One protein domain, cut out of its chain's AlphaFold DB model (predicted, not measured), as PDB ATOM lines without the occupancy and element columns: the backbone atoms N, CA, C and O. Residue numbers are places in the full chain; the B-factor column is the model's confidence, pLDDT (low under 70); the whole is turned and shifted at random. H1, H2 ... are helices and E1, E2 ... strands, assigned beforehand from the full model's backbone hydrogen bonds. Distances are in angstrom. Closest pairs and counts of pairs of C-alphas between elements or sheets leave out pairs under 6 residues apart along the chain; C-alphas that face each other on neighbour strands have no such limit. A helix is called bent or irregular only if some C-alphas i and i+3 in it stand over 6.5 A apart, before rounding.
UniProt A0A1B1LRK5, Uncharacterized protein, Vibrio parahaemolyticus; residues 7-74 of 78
ATOM      1  N   VAL A   7     257.839 301.479 162.163       89.75
ATOM      2  CA  VAL A   7     258.214 300.272 161.413       89.75
ATOM      3  C   VAL A   7     258.719 299.129 162.283       89.75
ATOM      4  O   VAL A   7     258.735 297.983 161.837       89.75
ATOM      5  N   ALA A   8     259.119 299.415 163.520       91.94
ATOM      6  CA  ALA A   8     259.612 298.409 164.448       91.94
ATOM      7  C   ALA A   8     259.315 298.784 165.907       91.94
ATOM      8  O   ALA A   8     258.825 299.875 166.205       91.94
ATOM      9  N   SER A   9     259.607 297.867 166.827       92.62
ATOM     10  CA  SER A   9     259.545 298.109 168.264       92.62
ATOM     11  C   SER A   9     260.606 297.317 169.022       92.62
ATOM     12  O   SER A   9     260.930 296.200 168.625       92.62
ATOM     13  N   VAL A  10     261.109 297.873 170.124       92.31
ATOM     14  CA  VAL A  10     262.071 297.213 171.020       92.31
ATOM     15  C   VAL A  10     261.701 297.489 172.473       92.31
ATOM     16  O   VAL A  10     261.550 298.643 172.868       92.31
ATOM     17  N   GLY A  11     261.485 296.442 173.275       87.00
ATOM     18  CA  GLY A  11     261.153 296.595 174.703       87.00
ATOM     19  C   GLY A  11     259.970 297.535 174.994       87.00
ATOM     20  O   GLY A  11     260.003 298.276 175.971       87.00
ATOM     21  N   GLY A  12     258.958 297.563 174.118       86.06
ATOM     22  CA  GLY A  12     257.793 298.452 174.240       86.06
ATOM     23  C   GLY A  12     257.982 299.874 173.695       86.06
ATOM     24  O   GLY A  12     257.043 300.662 173.738       86.06
ATOM     25  N   LYS A  13     259.157 300.216 173.150       89.44
ATOM     26  CA  LYS A  13     259.393 301.478 172.431       89.44
ATOM     27  C   LYS A  13     259.096 301.308 170.947       89.44
ATOM     28  O   LYS A  13     259.500 300.307 170.363       89.44
ATOM     29  N   PHE A  14     258.441 302.292 170.340       91.06
ATOM     30  CA  PHE A  14     258.136 302.327 168.909       91.06
ATOM     31  C   PHE A  14     259.249 303.021 168.124       91.06
ATOM     32  O   PHE A  14     259.773 304.042 168.559       91.06
ATOM     33  N   ILE A  15     259.598 302.464 166.966       91.12
ATOM     34  CA  ILE A  15     260.715 302.901 166.131       91.12
ATOM     35  C   ILE A  15     260.177 303.340 164.778       91.12
ATOM     36  O   ILE A  15     259.504 302.567 164.094       91.12
ATOM     37  N   VAL A  16     260.488 304.572 164.390       91.62
ATOM     38  CA  VAL A  16     260.131 305.123 163.079       91.62
ATOM     39  C   VAL A  16     261.163 304.748 162.019       91.62
ATOM     40  O   VAL A  16     262.300 304.417 162.347       91.62
ATOM     41  N   LEU A  17     260.782 304.818 160.740       85.62
ATOM     42  CA  LEU A  17     261.665 304.446 159.626       85.62
ATOM     43  C   LEU A  17     263.015 305.184 159.644       85.62
ATOM     44  O   LEU A  17     264.035 304.561 159.384       85.62
ATOM     45  N   GLY A  18     263.041 306.475 159.994       85.88
ATOM     46  CA  GLY A  18     264.284 307.258 160.034       85.88
ATOM     47  C   GLY A  18     265.282 306.821 161.114       85.88
ATOM     48  O   GLY A  18     266.478 307.026 160.952       85.88
ATOM     49  N   ASP A  19     264.811 306.183 162.187       89.56
ATOM     50  CA  ASP A  19     265.644 305.733 163.312       89.56
ATOM     51  C   ASP A  19     265.957 304.230 163.267       89.56
ATOM     52  O   ASP A  19     266.745 303.736 164.079       89.56
ATOM     53  N   VAL A  20     265.327 303.483 162.350       90.81
ATOM     54  CA  VAL A  20     265.350 302.013 162.374       90.81
ATOM     55  C   VAL A  20     266.757 301.446 162.230       90.81
ATOM     56  O   VAL A  20     267.087 300.507 162.948       90.81
ATOM     57  N   ALA A  21     267.590 302.031 161.364       89.50
ATOM     58  CA  ALA A  21     268.948 301.561 161.108       89.50
ATOM     59  C   ALA A  21     269.827 301.707 162.354       89.50
ATOM     60  O   ALA A  21     270.290 300.713 162.913       89.50
ATOM     61  N   ARG A  22     269.953 302.937 162.861       91.81
ATOM     62  CA  ARG A  22     270.738 303.248 164.062       91.81
ATOM     63  C   ARG A  22     270.327 302.382 165.255       91.81
ATOM     64  O   ARG A  22     271.179 301.761 165.883       91.81
ATOM     65  N   LEU A  23     269.026 302.296 165.549       92.06
ATOM     66  CA  LEU A  23     268.535 301.518 166.691       92.06
ATOM     67  C   LEU A  23     268.730 300.007 166.503       92.06
ATOM     68  O   LEU A  23     268.956 299.298 167.483       92.06
ATOM     69  N   TYR A  24     268.654 299.503 165.271       91.81
ATOM     70  CA  TYR A  24     268.928 298.098 164.979       91.81
ATOM     71  C   TYR A  24     270.413 297.753 165.156       91.81
ATOM     72  O   TYR A  24     270.727 296.700 165.714       91.81
ATOM     73  N   HIS A  25     271.328 298.642 164.756       90.62
ATOM     74  CA  HIS A  25     272.764 298.471 165.000       90.62
ATOM     75  C   HIS A  25     273.095 298.526 166.497       90.62
ATOM     76  O   HIS A  25     273.794 297.648 167.002       90.62
ATOM     77  N   GLU A  26     272.528 299.486 167.234       91.75
ATOM     78  CA  GLU A  26     272.675 299.578 168.695       91.75
ATOM     79  C   GLU A  26     272.148 298.325 169.411       91.75
ATOM     80  O   GLU A  26     272.752 297.849 170.375       91.75
ATOM     81  N   TRP A  27     271.015 297.782 168.961       94.00
ATOM     82  CA  TRP A  27     270.470 296.530 169.485       94.00
ATOM     83  C   TRP A  27     271.358 295.328 169.140       94.00
ATOM     84  O   TRP A  27     271.631 294.508 170.014       94.00
ATOM     85  N   SER A  28     271.856 295.244 167.904       91.75
ATOM     86  CA  SER A  28     272.741 294.155 167.468       91.75
ATOM     87  C   SER A  28     274.022 294.111 168.305       91.75
ATOM     88  O   SER A  28     274.366 293.050 168.820       91.75
ATOM     89  N   ALA A  29     274.643 295.264 168.566       91.75
ATOM     90  CA  ALA A  29     275.820 295.352 169.430       91.75
ATOM     91  C   ALA A  29     275.535 294.873 170.870       91.75
ATOM     92  O   ALA A  29     276.366 294.206 171.482       91.75
ATOM     93  N   GLN A  30     274.343 295.160 171.413       91.81
ATOM     94  CA  GLN A  30     273.929 294.642 172.726       91.81
ATOM     95  C   GLN A  30     273.736 293.122 172.722       91.81
ATOM     96  O   GLN A  30     274.048 292.464 173.713       91.81
ATOM     97  N   VAL A  31     273.220 292.554 171.628       90.62
ATOM     98  CA  VAL A  31     273.091 291.098 171.466       90.62
ATOM     99  C   VAL A  31     274.469 290.441 171.390       90.62
ATOM    100  O   VAL A  31     274.679 289.403 172.015       90.62
ATOM    101  N   GLU A  32     275.415 291.039 170.667       91.00
ATOM    102  CA  GLU A  32     276.797 290.557 170.592       91.00
ATOM    103  C   GLU A  32     277.487 290.589 171.961       91.00
ATOM    104  O   GLU A  32     278.015 289.564 172.397       91.00
ATOM    105  N   ASP A  33     277.394 291.708 172.686       89.88
ATOM    106  CA  ASP A  33     277.927 291.850 174.048       89.88
ATOM    107  C   ASP A  33     277.293 290.845 175.024       89.88
ATOM    108  O   ASP A  33     277.992 290.186 175.800       89.88
ATOM    109  N   PHE A  34     275.969 290.661 174.947       91.12
ATOM    110  CA  PHE A  34     275.262 289.636 175.713       91.12
ATOM    111  C   PHE A  34     275.812 288.241 175.406       91.12
ATOM    112  O   PHE A  34     276.137 287.497 176.330       91.12
ATOM    113  N   ASN A  35     275.956 287.882 174.130       89.00
ATOM    114  CA  ASN A  35     276.452 286.569 173.719       89.00
ATOM    115  C   ASN A  35     277.902 286.327 174.153       89.00
ATOM    116  O   ASN A  35     278.255 285.195 174.492       89.00
ATOM    117  N   GLU A  36     278.743 287.361 174.157       89.62
ATOM    118  CA  GLU A  36     280.120 287.274 174.642       89.62
ATOM    119  C   GLU A  36     280.161 287.034 176.158       89.62
ATOM    120  O   GLU A  36     280.795 286.081 176.627       89.62
ATOM    121  N   LYS A  37     279.425 287.841 176.932       87.94
ATOM    122  CA  LYS A  37     279.409 287.768 178.402       87.94
ATOM    123  C   LYS A  37     278.695 286.530 178.930       87.94
ATOM    124  O   LYS A  37     279.143 285.947 179.921       87.94
ATOM    125  N   ASN A  38     277.643 286.077 178.245       88.00
ATOM    126  CA  ASN A  38     276.848 284.923 178.665       88.00
ATOM    127  C   ASN A  38     277.622 283.592 178.612       88.00
ATOM    128  O   ASN A  38     277.170 282.586 179.152       88.00
ATOM    129  N   ARG A  39     278.823 283.578 178.012       79.19
ATOM    130  CA  ARG A  39     279.746 282.431 178.068       79.19
ATOM    131  C   ARG A  39     280.303 282.173 179.467       79.19
ATOM    132  O   ARG A  39     280.693 281.047 179.757       79.19
ATOM    133  N   THR A  40     280.399 283.207 180.301       81.31
ATOM    134  CA  THR A  40     281.068 283.141 181.613       81.31
ATOM    135  C   THR A  40     280.193 283.623 182.768       81.31
ATOM    136  O   THR A  40     280.408 283.201 183.901       81.31
ATOM    137  N   HIS A  41     279.190 284.460 182.498       80.62
ATOM    138  CA  HIS A  41     278.317 285.060 183.508       80.62
ATOM    139  C   HIS A  41     276.858 284.963 183.077       80.62
ATOM    140  O   HIS A  41     276.560 285.128 181.904       80.62
ATOM    141  N   VAL A  42     275.926 284.776 184.012       80.31
ATOM    142  CA  VAL A  42     274.498 284.908 183.690       80.31
ATOM    143  C   VAL A  42     274.166 286.394 183.578       80.31
ATOM    144  O   VAL A  42     274.185 287.118 184.573       80.31
ATOM    145  N   VAL A  43     273.871 286.844 182.363       86.75
ATOM    146  CA  VAL A  43     273.462 288.221 182.056       86.75
ATOM    147  C   VAL A  43     272.006 288.258 181.592       86.75
ATOM    148  O   VAL A  43     271.441 287.250 181.176       86.75
ATOM    149  N   THR A  44     271.364 289.424 181.693       87.69
ATOM    150  CA  THR A  44     269.990 289.605 181.195       87.69
ATOM    151  C   THR A  44     270.027 289.871 179.688       87.69
ATOM    152  O   THR A  44     270.815 290.721 179.268       87.69
ATOM    153  N   PRO A  45     269.210 289.182 178.867       87.75
ATOM    154  CA  PRO A  45     269.187 289.411 177.427       87.75
ATOM    155  C   PRO A  45     268.659 290.811 177.084       87.75
ATOM    156  O   PRO A  45     267.789 291.329 177.796       87.75
ATOM    157  N   PRO A  46     269.134 291.425 175.984       90.31
ATOM    158  CA  PRO A  46     268.562 292.671 175.495       90.31
ATOM    159  C   PRO A  46     267.093 292.465 175.078       90.31
ATOM    160  O   PRO A  46     266.711 291.362 174.673       90.31
ATOM    161  N   PRO A  47     266.247 293.511 175.145       92.19
ATOM    162  CA  PRO A  47     264.858 293.413 174.713       92.19
ATOM    163  C   PRO A  47     264.740 293.002 173.242       92.19
ATOM    164  O   PRO A  47     265.548 293.400 172.408       92.19
ATOM    165  N   GLU A  48     263.702 292.239 172.908       91.69
ATOM    166  CA  GLU A  48     263.481 291.750 171.543       91.69
ATOM    167  C   GLU A  48     263.161 292.896 170.570       91.69
ATOM    168  O   GLU A  48     262.291 293.730 170.848       91.69
ATOM    169  N   PHE A  49     263.841 292.912 169.419       92.44
ATOM    170  CA  PHE A  49     263.598 293.851 168.325       92.44
ATOM    171  C   PHE A  49     262.614 293.240 167.319       92.44
ATOM    172  O   PHE A  49     262.895 292.220 166.694       92.44
ATOM    173  N   LYS A  50     261.443 293.861 167.151       91.50
ATOM    174  CA  LYS A  50     260.345 293.362 166.307       91.50
ATOM    175  C   LYS A  50     260.043 294.313 165.170       91.50
ATOM    176  O   LYS A  50     259.674 295.457 165.421       91.50
ATOM    177  N   PHE A  51     260.093 293.819 163.939       90.31
ATOM    178  CA  PHE A  51     259.593 294.546 162.774       90.31
ATOM    179  C   PHE A  51     258.074 294.408 162.651       90.31
ATOM    180  O   PHE A  51     257.504 293.347 162.909       90.31
ATOM    181  N   ALA A  52     257.418 295.489 162.243       88.50
ATOM    182  CA  ALA A  52     255.990 295.519 161.980       88.50
ATOM    183  C   ALA A  52     255.711 295.351 160.478       88.50
ATOM    184  O   ALA A  52     256.465 295.820 159.627       88.50
ATOM    185  N   ASN A  53     254.589 294.704 160.146       87.50
ATOM    186  CA  ASN A  53     254.101 294.596 158.763       87.50
ATOM    187  C   ASN A  53     253.245 295.803 158.347       87.50
ATOM    188  O   ASN A  53     253.178 296.153 157.169       87.50
ATOM    189  N   TYR A  54     252.605 296.440 159.327       90.06
ATOM    190  CA  TYR A  54     251.756 297.614 159.172       90.06
ATOM    191  C   TYR A  54     252.185 298.677 160.171       90.06
ATOM    192  O   TYR A  54     252.620 298.359 161.280       90.06
ATOM    193  N   CYS A  55     252.064 299.936 159.777       88.31
ATOM    194  CA  CYS A  55     252.384 301.057 160.629       88.31
ATOM    195  C   CYS A  55     251.435 301.074 161.823       88.31
ATOM    196  O   CYS A  55     250.222 301.173 161.656       88.31
ATOM    197  N   MET A  56     251.990 301.045 163.032       81.88
ATOM    198  CA  MET A  56     251.181 301.058 164.254       81.88
ATOM    199  C   MET A  56     250.455 302.392 164.496       81.88
ATOM    200  O   MET A  56     249.584 302.452 165.353       81.88
ATOM    201  N   ASN A  57     250.801 303.447 163.748       85.38
ATOM    202  CA  ASN A  57     250.186 304.768 163.872       85.38
ATOM    203  C   ASN A  57     249.059 304.996 162.847       85.38
ATOM    204  O   ASN A  57     247.948 305.347 163.225       85.38
ATOM    205  N   CYS A  58     249.321 304.781 161.550       87.25
ATOM    206  CA  CYS A  58     248.332 305.033 160.487       87.25
ATOM    207  C   CYS A  58     247.687 303.771 159.893       87.25
ATOM    208  O   CYS A  58     246.793 303.887 159.062       87.25
ATOM    209  N   GLY A  59     248.138 302.570 160.267       85.88
ATOM    210  CA  GLY A  59     247.620 301.302 159.737       85.88
ATOM    211  C   GLY A  59     248.074 300.955 158.314       85.88
ATOM    212  O   GLY A  59     247.788 299.858 157.838       85.88
ATOM    213  N   GLU A  60     248.806 301.839 157.630       88.44
ATOM    214  CA  GLU A  60     249.301 301.565 156.280       88.44
ATOM    215  C   GLU A  60     250.374 300.476 156.266       88.44
ATOM    216  O   GLU A  60     251.163 300.329 157.202       88.44
ATOM    217  N   LYS A  61     250.420 299.707 155.178       89.06
ATOM    218  CA  LYS A  61     251.410 298.643 155.001       89.06
ATOM    219  C   LYS A  61     252.814 299.239 154.937       89.06
ATOM    220  O   LYS A  61     253.078 300.146 154.152       89.06
ATOM    221  N   ILE A  62     253.730 298.692 155.730       87.81
ATOM    222  CA  ILE A  62     255.125 299.130 155.723       87.81
ATOM    223  C   ILE A  62     255.809 298.590 154.473       87.81
ATOM    224  O   ILE A  62     255.722 297.397 154.162       87.81
ATOM    225  N   ASN A  63     256.533 299.466 153.778       84.62
ATOM    226  CA  ASN A  63     257.412 299.064 152.695       84.62
ATOM    227  C   ASN A  63     258.642 298.339 153.271       84.62
ATOM    228  O   ASN A  63     259.605 298.965 153.712       84.62
ATOM    229  N   GLN A  64     258.593 297.007 153.274       81.75
ATOM    230  CA  GLN A  64     259.672 296.157 153.784       81.75
ATOM    231  C   GLN A  64     260.974 296.315 152.987       81.75
ATOM    232  O   GLN A  64     262.048 296.148 153.558       81.75
ATOM    233  N   ASP A  65     260.906 296.666 151.699       83.94
ATOM    234  CA  ASP A  65     262.100 296.981 150.911       83.94
ATOM    235  C   ASP A  65     262.754 298.275 151.395       83.94
ATOM    236  O   ASP A  65     263.965 298.305 151.567       83.94
ATOM    237  N   ALA A  66     261.971 299.305 151.727       80.00
ATOM    238  CA  ALA A  66     262.517 300.535 152.304       80.00
ATOM    239  C   ALA A  66     263.196 300.285 153.663       80.00
ATOM    240  O   ALA A  66     264.269 300.825 153.917       80.00
ATOM    241  N   VAL A  67     262.618 299.423 154.508       83.25
ATOM    242  CA  VAL A  67     263.237 299.014 155.782       83.25
ATOM    243  C   VAL A  67     264.544 298.258 155.534       83.25
ATOM    244  O   VAL A  67     265.558 298.579 156.143       83.25
ATOM    245  N   LYS A  68     264.561 297.287 154.611       83.44
ATOM    246  CA  LYS A  68     265.782 296.546 154.254       83.44
ATOM    247  C   LYS A  68     266.866 297.453 153.682       83.44
ATOM    248  O   LYS A  68     268.029 297.274 154.019       83.44
ATOM    249  N   THR A  69     266.499 298.405 152.830       83.56
ATOM    250  CA  THR A  69     267.434 299.389 152.280       83.56
ATOM    251  C   THR A  69     267.993 300.280 153.382       83.56
ATOM    252  O   THR A  69     269.202 300.459 153.434       83.56
ATOM    253  N   ALA A  70     267.159 300.765 154.309       82.19
ATOM    254  CA  ALA A  70     267.624 301.547 155.455       82.19
ATOM    255  C   ALA A  70     268.620 300.761 156.324       82.19
ATOM    256  O   ALA A  70     269.629 301.312 156.739       82.19
ATOM    257  N   LEU A  71     268.384 299.461 156.535       84.06
ATOM    258  CA  LEU A  71     269.300 298.581 157.275       84.06
ATOM    259  C   LEU A  71     270.608 298.267 156.527       84.06
ATOM    260  O   LEU A  71     271.575 297.857 157.158       84.06
ATOM    261  N   ARG A  72     270.638 298.401 155.195       80.31
ATOM    262  CA  ARG A  72     271.838 298.188 154.365       80.31
ATOM    263  C   ARG A  72     272.646 299.470 154.149       80.31
ATOM    264  O   ARG A  72     273.853 299.393 153.982       80.31
ATOM    265  N   GLY A  73     271.984 300.627 154.124       61.28
ATOM    266  CA  GLY A  73     272.578 301.914 153.751       61.28
ATOM    267  C   GLY A  73     273.630 302.463 154.719       61.28
ATOM    268  O   GLY A  73     274.386 303.346 154.326       61.28
ATOM    269  N   ASP A  74     273.724 301.933 155.940       52.50
ATOM    270  CA  ASP A  74     274.797 302.266 156.894       52.50
ATOM    271  C   ASP A  74     276.134 301.559 156.562       52.50
ATOM    272  O   ASP A  74     277.179 301.937 157.086       52.50
TER     273      ASP A  74
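This is residues 7 to 74 of the 78 residues of an uncharacterized protein of Vibrio parahaemolyticus (UniProt A0A1B1LRK5). One long helix, H1, lies slantwise over one face of a small three-stranded sheet and runs on well past it; the chain folds back from its far end, where residues 36 to 41 stick out, to add the edge strand E3. A short helix, H2, packs at a steep angle on the first part of H1. The 68 printed residues hold E1, E2, H1, E3 and H2 in that order, with the sheet E2 E1 E3 antiparallel and the class mixed, helices and strands. The whole is loose, with a radius of gyration of the C-alphas of 13.8 A, and elongated, spanning 44 by 25 by 14 A.

Find C-alpha 7 at (258.214, 300.272, 161.413), where E1, residues 7 to 10, begins. E2 is residues 13 to 16. H1, residues 17 to 37, runs 30.7 A to C-alpha 37 at (279.409, 287.768, 178.402); it is irregular, with C-alphas 18 and 21 7.4 A apart. E3 is residues 49 to 51, and H2, residues 64 to 72, runs 12.3 A to (271.838, 298.188, 154.365).

In the hairpin E1 and E2, N 15 and O 8 are 2.8 A apart; between E1 and E3, look at N 9 and O 50, 2.8 A. E2, H1, E3 make a split strand-helix-strand unit, two strands that run the same way in one sheet with a helix between them along the chain; E1 is between E2 and E3 in the sheet, and the crossover is right-handed. H1 is on the sheet in two layers, helix over one face, at a height of 10.4 A, over E2 and E1, only just slantwise at 30.5 degrees to E1 on the local plane. H1 touches H2 with residues 17 to 24 alone, closest at the C-alphas of Ala 21 and Leu 71, 4.9 A, at a steep tilt of 59 degrees, the same way. H2 only grazes the sheet, with residues 64 to 67. Every O i to N i+4 pair is within hydrogen-bond range in H2, and 15 of 17 in H1.

The farthest C-alphas, of Thr 40 and Cys 58, are 44.7 A apart. The printed part has no cut; the links H1 to E3 and E3 to H2 are long. Residues 73 to 74 are under pLDDT 70.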